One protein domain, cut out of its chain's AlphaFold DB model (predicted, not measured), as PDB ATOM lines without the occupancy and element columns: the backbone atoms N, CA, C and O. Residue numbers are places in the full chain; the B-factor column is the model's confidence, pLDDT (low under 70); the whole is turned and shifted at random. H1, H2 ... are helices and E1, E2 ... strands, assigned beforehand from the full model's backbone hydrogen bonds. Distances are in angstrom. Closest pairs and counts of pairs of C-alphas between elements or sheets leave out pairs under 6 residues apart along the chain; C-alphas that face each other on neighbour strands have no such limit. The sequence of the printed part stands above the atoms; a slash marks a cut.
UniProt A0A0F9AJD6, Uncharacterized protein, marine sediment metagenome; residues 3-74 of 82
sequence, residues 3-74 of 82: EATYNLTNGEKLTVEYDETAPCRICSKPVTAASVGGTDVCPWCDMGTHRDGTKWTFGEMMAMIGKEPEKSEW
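AT A GLANCE: This is residues 3 to 74 of the 82 residues of an uncharacterized protein of marine sediment metagenome (UniProt A0A0F9AJD6). With little regular structure, this is a loose, elongated chain of loops: a two-strand hairpin, E1 and E2, at one end, the short helix H1 among loops, then H2, with residues 69 to 74 trailing off at the other end. The printed part has 72 residues, 22 in named elements, in the order E1, E2, H1, H2; the class is mixed and the sheet antiparallel. The radius of gyration of the C-alphas is 15.0 A, and the spans are 49 by 31 by 22 A.

HOW THE PARTS SIT: E1, residues 3 to 7, and E2, residues 13 to 18, form an antiparallel hairpin at 155 degrees, with N 6 and O 14 2.8 A apart, within hydrogen-bond range. H1, residues 43 to 46, is apart from E1 and from H2, residues 58 to 64. H2 has every O i to N i+4 pair within range; H1 is too short for one, and its one O i to N i+3 pair is not within range.

IN THESE COORDINATES: E1 begins at C-alpha 3 (-55.221, -34.118, 10.578) and is 13.5 A long; E2 is 16.1 A, H1 4.9 A. H2, 10.1 A, ends at C-alpha 64 (-48.787, -20.539, -11.231).

THE WHOLE: The C-alphas farthest apart, Gly 11 and Trp 74, are 49.8 A apart. The printed part has no cut. The links E2 to H1 and H1 to H2 are long. Residues 64 and 66 to 74 have pLDDT under 70.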
ATOM      1  N   GLU A   3     -55.341 -35.438   9.967       91.69
ATOM      2  CA  GLU A   3     -55.221 -34.118  10.578       91.69
ATOM      3  C   GLU A   3     -53.793 -33.873  11.061       91.69
ATOM      4  O   GLU A   3     -53.101 -34.797  11.500       91.69
ATOM      5  N   ALA A   4     -53.352 -32.622  10.977       89.25
ATOM      6  CA  ALA A   4     -52.123 -32.148  11.596       89.25
ATOM      7  C   ALA A   4     -52.408 -30.871  12.386       89.25
ATOM      8  O   ALA A   4     -53.085 -29.971  11.891       89.25
ATOM      9  N   THR A   5     -51.869 -30.778  13.602       91.06
ATOM     10  CA  THR A   5     -52.004 -29.590  14.452       91.06
ATOM     11  C   THR A   5     -50.660 -28.886  14.589       91.06
ATOM     12  O   THR A   5     -49.679 -29.482  15.034       91.06
ATOM     13  N   TYR A   6     -50.635 -27.600  14.253       87.00
ATOM     14  CA  TYR A   6     -49.472 -26.726  14.354       87.00
ATOM     15  C   TYR A   6     -49.670 -25.716  15.480       87.00
ATOM     16  O   TYR A   6     -50.752 -25.148  15.629       87.00
ATOM     17  N   ASN A   7     -48.616 -25.464  16.258       93.25
ATOM     18  CA  ASN A   7     -48.608 -24.367  17.222       93.25
ATOM     19  C   ASN A   7     -48.139 -23.102  16.503       93.25
ATOM     20  O   ASN A   7     -47.029 -23.063  15.970       93.25
ATOM     21  N   LEU A   8     -48.993 -22.087  16.476       88.12
ATOM     22  CA  LEU A   8     -48.690 -20.795  15.885       88.12
ATOM     23  C   LEU A   8     -47.847 -19.950  16.847       88.12
ATOM     24  O   LEU A   8     -47.836 -20.155  18.063       88.12
ATOM     25  N   THR A   9     -47.140 -18.962  16.302       91.38
ATOM     26  CA  THR A   9     -46.272 -18.066  17.085       91.38
ATOM     27  C   THR A   9     -47.044 -17.177  18.060       91.38
ATOM     28  O   THR A   9     -46.467 -16.705  19.035       91.38
ATOM     29  N   ASN A  10     -48.346 -16.978  17.835       92.62
ATOM     30  CA  ASN A  10     -49.256 -16.282  18.747       92.62
ATOM     31  C   ASN A  10     -49.810 -17.189  19.871       92.62
ATOM     32  O   ASN A  10     -50.616 -16.731  20.675       92.62
ATOM     33  N   GLY A  11     -49.390 -18.459  19.937       91.62
ATOM     34  CA  GLY A  11     -49.853 -19.437  20.926       91.62
ATOM     35  C   GLY A  11     -51.159 -20.149  20.561       91.62
ATOM     36  O   GLY A  11     -51.588 -21.039  21.295       91.62
ATOM     37  N   GLU A  12     -51.782 -19.800  19.434       92.88
ATOM     38  CA  GLU A  12     -52.957 -20.504  18.922       92.88
ATOM     39  C   GLU A  12     -52.572 -21.839  18.270       92.88
ATOM     40  O   GLU A  12     -51.412 -22.096  17.934       92.88
ATOM     41  N   LYS A  13     -53.566 -22.711  18.081       91.81
ATOM     42  CA  LYS A  13     -53.401 -23.994  17.393       91.81
ATOM     43  C   LYS A  13     -54.132 -23.956  16.061       91.81
ATOM     44  O   LYS A  13     -55.321 -23.656  16.026       91.81
ATOM     45  N   LEU A  14     -53.429 -24.308  14.991       88.38
ATOM     46  CA  LEU A  14     -54.000 -24.483  13.661       88.38
ATOM     47  C   LEU A  14     -54.106 -25.976  13.361       88.38
ATOM     48  O   LEU A  14     -53.083 -26.645  13.222       88.38
ATOM     49  N   THR A  15     -55.329 -26.490  13.257       90.50
ATOM     50  CA  THR A  15     -55.576 -27.850  12.767       90.50
ATOM     51  C   THR A  15     -55.876 -27.796  11.279       90.50
ATOM     52  O   THR A  15     -56.744 -27.041  10.846       90.50
ATOM     53  N   VAL A  16     -55.141 -28.588  10.504       89.19
ATOM     54  CA  VAL A  16     -55.296 -28.702   9.057       89.19
ATOM     55  C   VAL A  16     -55.672 -30.133   8.707       89.19
ATOM     56  O   VAL A  16     -54.970 -31.078   9.079       89.19
ATOM     57  N   GLU A  17     -56.764 -30.282   7.965       90.56
ATOM     58  CA  GLU A  17     -57.189 -31.554   7.389       90.56
ATOM     59  C   GLU A  17     -56.545 -31.757   6.012       90.56
ATOM     60  O   GLU A  17     -56.446 -30.824   5.209       90.56
ATOM     61  N   TYR A  18     -56.101 -32.981   5.733       90.50
ATOM     62  CA  TYR A  18     -55.524 -33.352   4.444       90.50
ATOM     63  C   TYR A  18     -55.847 -34.797   4.036       90.50
ATOM     64  O   TYR A  18     -56.095 -35.674   4.872       90.50
ATOM     65  N   ASP A  19     -55.819 -35.073   2.734       90.81
ATOM     66  CA  ASP A  19     -55.904 -36.425   2.176       90.81
ATOM     67  C   ASP A  19     -54.576 -36.821   1.517       90.81
ATOM     68  O   ASP A  19     -54.151 -36.231   0.528       90.81
ATOM     69  N   GLU A  20     -53.934 -37.864   2.051       89.12
ATOM     70  CA  GLU A  20     -52.658 -38.384   1.546       89.12
ATOM     71  C   GLU A  20     -52.715 -38.919   0.118       89.12
ATOM     72  O   GLU A  20     -51.673 -39.035  -0.529       89.12
ATOM     73  N   THR A  21     -53.909 -39.254  -0.366       88.69
ATOM     74  CA  THR A  21     -54.134 -39.778  -1.714       88.69
ATOM     75  C   THR A  21     -54.545 -38.702  -2.710       88.69
ATOM     76  O   THR A  21     -54.458 -38.930  -3.918       88.69
ATOM     77  N   ALA A  22     -54.938 -37.517  -2.235       90.50
ATOM     78  CA  ALA A  22     -55.360 -36.441  -3.113       90.50
ATOM     79  C   ALA A  22     -54.182 -35.898  -3.936       90.50
ATOM     80  O   ALA A  22     -53.072 -35.737  -3.410       90.50
ATOM     81  N   PRO A  23     -54.398 -35.603  -5.229       90.69
ATOM     82  CA  PRO A  23     -53.364 -35.041  -6.075       90.69
ATOM     83  C   PRO A  23     -53.122 -33.575  -5.713       90.69
ATOM     84  O   PRO A  23     -54.043 -32.765  -5.682       90.69
ATOM     85  N   CYS A  24     -51.859 -33.207  -5.513       89.50
ATOM     86  CA  CYS A  24     -51.463 -31.810  -5.406       89.50
ATOM     87  C   CYS A  24     -51.791 -31.080  -6.711       89.50
ATOM     88  O   CYS A  24     -51.324 -31.493  -7.771       89.50
ATOM     89  N   ARG A  25     -52.481 -29.939  -6.634       87.06
ATOM     90  CA  ARG A  25     -52.874 -29.156  -7.819       87.06
ATOM     91  C   ARG A  25     -51.702 -28.709  -8.712       87.06
ATOM     92  O   ARG A  25     -51.909 -28.372  -9.869       87.06
ATOM     93  N   ILE A  26     -50.480 -28.664  -8.166       85.19
ATOM     94  CA  ILE A  26     -49.286 -28.141  -8.848       85.19
ATOM     95  C   ILE A  26     -48.505 -29.256  -9.536       85.19
ATOM     96  O   ILE A  26     -48.280 -29.210 -10.740       85.19
ATOM     97  N   CYS A  27     -48.077 -30.267  -8.778       86.06
ATOM     98  CA  CYS A  27     -47.235 -31.339  -9.311       86.06
ATOM     99  C   CYS A  27     -48.010 -32.625  -9.629       86.06
ATOM    100  O   CYS A  27     -47.407 -33.598 -10.076       86.06
ATOM    101  N   SER A  28     -49.320 -32.664  -9.356       89.06
ATOM    102  CA  SER A  28     -50.192 -33.845  -9.475       89.06
ATOM    103  C   SER A  28     -49.756 -35.063  -8.647       89.06
ATOM    104  O   SER A  28     -50.325 -36.143  -8.780       89.06
ATOM    105  N   LYS A  29     -48.751 -34.914  -7.771       89.50
ATOM    106  CA  LYS A  29     -48.298 -35.976  -6.861       89.50
ATOM    107  C   LYS A  29     -49.135 -35.969  -5.577       89.50
ATOM    108  O   LYS A  29     -49.625 -34.905  -5.204       89.50
ATOM    109  N   PRO A  30     -49.258 -37.102  -4.867       90.38
ATOM    110  CA  PRO A  30     -50.106 -37.185  -3.677       90.38
ATOM    111  C   PRO A  30     -49.698 -36.191  -2.574       90.38
ATOM    112  O   PRO A  30     -48.508 -35.902  -2.417       90.38
ATOM    113  N   VAL A  31     -50.635 -35.669  -1.782       88.69
ATOM    114  CA  VAL A  31     -50.365 -34.767  -0.643       88.69
ATOM    115  C   VAL A  31     -49.997 -35.592   0.595       88.69
ATOM    116  O   VAL A  31     -50.714 -35.671   1.576       88.69
ATOM    117  N   THR A  32     -48.844 -36.266   0.540       86.88
ATOM    118  CA  THR A  32     -48.394 -37.263   1.542       86.88
ATOM    119  C   THR A  32     -48.194 -36.738   2.973       86.88
ATOM    120  O   THR A  32     -47.776 -37.500   3.834       86.88
ATOM    121  N   ALA A  33     -48.392 -35.444   3.219       85.94
ATOM    122  CA  ALA A  33     -48.332 -34.810   4.530       85.94
ATOM    123  C   ALA A  33     -49.083 -33.469   4.484       85.94
ATOM    124  O   ALA A  33     -49.221 -32.879   3.411       85.94
ATOM    125  N   ALA A  34     -49.525 -32.988   5.647       84.12
ATOM    126  CA  ALA A  34     -50.188 -31.695   5.776       84.12
ATOM    127  C   ALA A  34     -49.265 -30.537   5.363       84.12
ATOM    128  O   ALA A  34     -48.100 -30.475   5.771       84.12
ATOM    129  N   SER A  35     -49.808 -29.618   4.565       84.88
ATOM    130  CA  SER A  35     -49.223 -28.315   4.227       84.88
ATOM    131  C   SER A  35     -50.126 -27.194   4.749       84.88
ATOM    132  O   SER A  35     -51.236 -27.465   5.210       84.88
ATOM    133  N   VAL A  36     -49.705 -25.930   4.639       76.50
ATOM    134  CA  VAL A  36     -50.584 -24.797   4.984       76.50
ATOM    135  C   VAL A  36     -51.807 -24.747   4.051       76.50
ATOM    136  O   VAL A  36     -52.874 -24.288   4.448       76.50
ATOM    137  N   GLY A  37     -51.686 -25.296   2.837       75.12
ATOM    138  CA  GLY A  37     -52.775 -25.465   1.870       75.12
ATOM    139  C   GLY A  37     -53.654 -26.709   2.071       75.12
ATOM    140  O   GLY A  37     -54.488 -26.995   1.211       75.12
ATOM    141  N   GLY A  38     -53.474 -27.478   3.152       84.12
ATOM    142  CA  GLY A  38     -54.248 -28.697   3.421       84.12
ATOM    143  C   GLY A  38     -54.131 -29.733   2.302       84.12
ATOM    144  O   GLY A  38     -53.026 -30.070   1.886       84.12
ATOM    145  N   THR A  39     -55.267 -30.237   1.813       89.12
ATOM    146  CA  THR A  39     -55.344 -31.218   0.710       89.12
ATOM    147  C   THR A  39     -54.980 -30.649  -0.672       89.12
ATOM    148  O   THR A  39     -54.670 -31.419  -1.575       89.12
ATOM    149  N   ASP A  40     -55.019 -29.328  -0.882       87.38
ATOM    150  CA  ASP A  40     -54.885 -28.729  -2.227       87.38
ATOM    151  C   ASP A  40     -53.426 -28.746  -2.738       87.38
ATOM    152  O   ASP A  40     -53.136 -28.915  -3.931       87.38
ATOM    153  N   VAL A  41     -52.464 -28.602  -1.821       88.62
ATOM    154  CA  VAL A  41     -51.040 -28.438  -2.143       88.62
ATOM    155  C   VAL A  41     -50.173 -29.350  -1.277       88.62
ATOM    156  O   VAL A  41     -50.352 -29.431  -0.067       88.62
ATOM    157  N   CYS A  42     -49.188 -30.032  -1.876       90.12
ATOM    158  CA  CYS A  42     -48.236 -30.829  -1.100       90.12
ATOM    159  C   CYS A  42     -47.187 -29.939  -0.406       90.12
ATOM    160  O   CYS A  42     -46.829 -28.897  -0.957       90.12
ATOM    161  N   PRO A  43     -46.606 -30.365   0.733       89.12
ATOM    162  CA  PRO A  43     -45.694 -29.522   1.520       89.12
ATOM    163  C   PRO A  43     -44.466 -29.023   0.751       89.12
ATOM    164  O   PRO A  43     -43.965 -27.935   1.003       89.12
ATOM    165  N   TRP A  44     -43.987 -29.799  -0.222       89.81
ATOM    166  CA  TRP A  44     -42.851 -29.413  -1.062       89.81
ATOM    167  C   TRP A  44     -43.184 -28.212  -1.942       89.81
ATOM    168  O   TRP A  44     -42.442 -27.229  -1.965       89.81
ATOM    169  N   CYS A  45     -44.323 -28.298  -2.630       88.12
ATOM    170  CA  CYS A  45     -44.826 -27.250  -3.504       88.12
ATOM    171  C   CYS A  45     -45.218 -25.999  -2.715       88.12
ATOM    172  O   CYS A  45     -44.978 -24.896  -3.188       88.12
ATOM    173  N   ASP A  46     -45.755 -26.170  -1.505       88.25
ATOM    174  CA  ASP A  46     -46.045 -25.069  -0.578       88.25
ATOM    175  C   ASP A  46     -44.775 -24.252  -0.259       88.25
ATOM    176  O   ASP A  46     -44.807 -23.031  -0.152       88.25
ATOM    177  N   MET A  47     -43.615 -24.920  -0.212       87.75
ATOM    178  CA  MET A  47     -42.299 -24.304   0.004       87.75
ATOM    179  C   MET A  47     -41.566 -23.900  -1.293       87.75
ATOM    180  O   MET A  47     -40.369 -23.596  -1.260       87.75
ATOM    181  N   GLY A  48     -42.236 -23.925  -2.452       87.06
ATOM    182  CA  GLY A  48     -41.626 -23.578  -3.744       87.06
ATOM    183  C   GLY A  48     -40.532 -24.556  -4.199       87.06
ATOM    184  O   GLY A  48     -39.554 -24.171  -4.850       87.06
ATOM    185  N   THR A  49     -40.658 -25.825  -3.812       90.56
ATOM    186  CA  THR A  49     -39.715 -26.903  -4.135       90.56
ATOM    187  C   THR A  49     -40.414 -28.103  -4.748       90.56
ATOM    188  O   THR A  49     -41.546 -28.447  -4.414       90.56
ATOM    189  N   HIS A  50     -39.707 -28.790  -5.632       86.75
ATOM    190  CA  HIS A  50     -40.085 -30.108  -6.114       86.75
ATOM    191  C   HIS A  50     -39.651 -31.187  -5.110       86.75
ATOM    192  O   HIS A  50     -38.764 -30.982  -4.280       86.75
ATOM    193  N   ARG A  51     -40.278 -32.370  -5.181       84.38
ATOM    194  CA  ARG A  51     -39.973 -33.510  -4.283       84.38
ATOM    195  C   ARG A  51     -38.548 -34.050  -4.420       84.38
ATOM    196  O   ARG A  51     -38.077 -34.734  -3.521       84.38
ATOM    197  N   ASP A  52     -37.906 -33.805  -5.553       86.56
ATOM    198  CA  ASP A  52     -36.515 -34.184  -5.811       86.56
ATOM    199  C   ASP A  52     -35.505 -33.176  -5.233       86.56
ATOM    200  O   ASP A  52     -34.300 -33.342  -5.404       86.56
ATOM    201  N   GLY A  53     -35.982 -32.138  -4.536       84.75
ATOM    202  CA  GLY A  53     -35.156 -31.098  -3.930       84.75
ATOM    203  C   GLY A  53     -34.822 -29.939  -4.867       84.75
ATOM    204  O   GLY A  53     -34.227 -28.956  -4.420       84.75
ATOM    205  N   THR A  54     -35.224 -29.997  -6.141       88.44
ATOM    206  CA  THR A  54     -35.037 -28.870  -7.056       88.44
ATOM    207  C   THR A  54     -35.985 -27.722  -6.706       88.44
ATOM    208  O   THR A  54     -37.116 -27.914  -6.254       88.44
ATOM    209  N   LYS A  55     -35.498 -26.488  -6.845       88.31
ATOM    210  CA  LYS A  55     -36.310 -25.283  -6.650       88.31
ATOM    211  C   LYS A  55     -37.150 -25.048  -7.892       88.31
ATOM    212  O   LYS A  55     -36.703 -25.346  -8.999       88.31
ATOM    213  N   TRP A  56     -38.327 -24.465  -7.712       85.06
ATOM    214  CA  TRP A  56     -39.070 -23.970  -8.858       85.06
ATOM    215  C   TRP A  56     -38.260 -22.921  -9.601       85.06
ATOM    216  O   TRP A  56     -37.628 -22.041  -9.013       85.06
ATOM    217  N   THR A  57     -38.302 -23.012 -10.917       84.31
ATOM    218  CA  THR A  57     -37.818 -21.959 -11.788       84.31
ATOM    219  C   THR A  57     -38.727 -20.739 -11.674       84.31
ATOM    220  O   THR A  57     -39.920 -20.835 -11.372       84.31
ATOM    221  N   PHE A  58     -38.176 -19.565 -11.982       78.31
ATOM    222  CA  PHE A  58     -38.973 -18.344 -12.084       78.31
ATOM    223  C   PHE A  58     -40.136 -18.514 -13.076       78.31
ATOM    224  O   PHE A  58     -41.244 -18.066 -12.803       78.31
ATOM    225  N   GLY A  59     -39.914 -19.225 -14.186       77.38
ATOM    226  CA  GLY A  59     -40.957 -19.520 -15.170       77.38
ATOM    227  C   GLY A  59     -42.119 -20.342 -14.600       77.38
ATOM    228  O   GLY A  59     -43.272 -19.968 -14.794       77.38
ATOM    229  N   GLU A  60     -41.832 -21.412 -13.853       79.06
ATOM    230  CA  GLU A  60     -42.861 -22.231 -13.190       79.06
ATOM    231  C   GLU A  60     -43.641 -21.427 -12.142       79.06
ATOM    232  O   GLU A  60     -44.867 -21.513 -12.075       79.06
ATOM    233  N   MET A  61     -42.947 -20.597 -11.356       76.94
ATOM    234  CA  MET A  61     -43.586 -19.744 -10.352       76.94
ATOM    235  C   MET A  61     -44.525 -18.713 -10.998       76.94
ATOM    236  O   MET A  61     -45.647 -18.518 -10.530       76.94
ATOM    237  N   MET A  62     -44.092 -18.094 -12.101       76.06
ATOM    238  CA  MET A  62     -44.877 -17.123 -12.870       76.06
ATOM    239  C   MET A  62     -46.117 -17.771 -13.510       76.06
ATOM    240  O   MET A  62     -47.222 -17.231 -13.407       76.06
ATOM    241  N   ALA A  63     -45.972 -18.980 -14.061       72.62
ATOM    242  CA  ALA A  63     -47.089 -19.744 -14.615       72.62
ATOM    243  C   ALA A  63     -48.188 -20.029 -13.571       72.62
ATOM    244  O   ALA A  63     -49.372 -19.940 -13.886       72.62
ATOM    245  N   MET A  64     -47.819 -20.298 -12.313       69.25
ATOM    246  CA  MET A  64     -48.787 -20.539 -11.231       69.25
ATOM    247  C   MET A  64     -49.556 -19.304 -10.775       69.25
ATOM    248  O   MET A  64     -50.728 -19.417 -10.422       69.25
ATOM    249  N   ILE A  65     -48.924 -18.131 -10.771       74.50
ATOM    250  CA  ILE A  65     -49.609 -16.872 -10.436       74.50
ATOM    251  C   ILE A  65     -50.400 -16.306 -11.627       74.50
ATOM    252  O   ILE A  65     -50.933 -15.200 -11.536       74.50
ATOM    253  N   GLY A  66     -50.455 -17.035 -12.750       67.81
ATOM    254  CA  GLY A  66     -51.136 -16.612 -13.972       67.81
ATOM    255  C   GLY A  66     -50.491 -15.395 -14.636       67.81
ATOM    256  O   GLY A  66     -51.163 -14.679 -15.377       67.81
ATOM    257  N   LYS A  67     -49.211 -15.121 -14.359       68.62
ATOM    258  CA  LYS A  67     -48.470 -14.028 -14.993       68.62
ATOM    259  C   LYS A  67     -47.480 -14.614 -15.978       68.62
ATOM    260  O   LYS A  67     -46.684 -15.476 -15.623       68.62
ATOM    261  N   GLU A  68     -47.485 -14.122 -17.209       62.28
ATOM    262  CA  GLU A  68     -46.388 -14.442 -18.115       62.28
ATOM    263  C   GLU A  68     -45.085 -13.852 -17.552       62.28
ATOM    264  O   GLU A  68     -45.090 -12.714 -17.064       62.28
ATOM    265  N   PRO A  69     -43.965 -14.598 -17.588       64.50
ATOM    266  CA  PRO A  69     -42.668 -14.024 -17.272       64.50
ATOM    267  C   PRO A  69     -42.425 -12.851 -18.225       64.50
ATOM    268  O   PRO A  69     -42.442 -13.006 -19.448       64.50
ATOM    269  N   GLU A  70     -42.258 -11.654 -17.663       67.69
ATOM    270  CA  GLU A  70     -42.040 -10.459 -18.463       67.69
ATOM    271  C   GLU A  70     -40.750 -10.642 -19.273       67.69
ATOM    272  O   GLU A  70     -39.696 -10.942 -18.709       67.69
ATOM    273  N   LYS A  71     -40.828 -10.508 -20.604       66.38
ATOM    274  CA  LYS A  71     -39.643 -10.628 -21.469       66.38
ATOM    275  C   LYS A  71     -38.578  -9.645 -21.009       66.38
ATOM    276  O   LYS A  71     -38.894  -8.491 -20.700       66.38
ATOM    277  N   SER A  72     -37.326 -10.084 -21.019       65.25
ATOM    278  CA  SER A  72     -36.209  -9.212 -20.675       65.25
ATOM    279  C   SER A  72     -36.186  -7.985 -21.599       65.25
ATOM    280  O   SER A  72     -36.569  -8.060 -22.772       65.25
ATOM    281  N   GLU A  73     -35.731  -6.832 -21.100       63.16
ATOM    282  CA  GLU A  73     -35.618  -5.617 -21.927       63.16
ATOM    283  C   GLU A  73     -34.777  -5.838 -23.191       63.16
ATOM    284  O   GLU A  73     -35.062  -5.261 -24.240       63.16
ATOM    285  N   TRP A  74     -33.777  -6.716 -23.125       59.72
ATOM    286  CA  TRP A  74     -32.953  -7.086 -24.272       59.72
ATOM    287  C   TRP A  74     -33.757  -7.787 -25.375       59.72
ATOM    288  O   TRP A  74     -33.628  -7.426 -26.544       59.72
TER     289      TRP A  74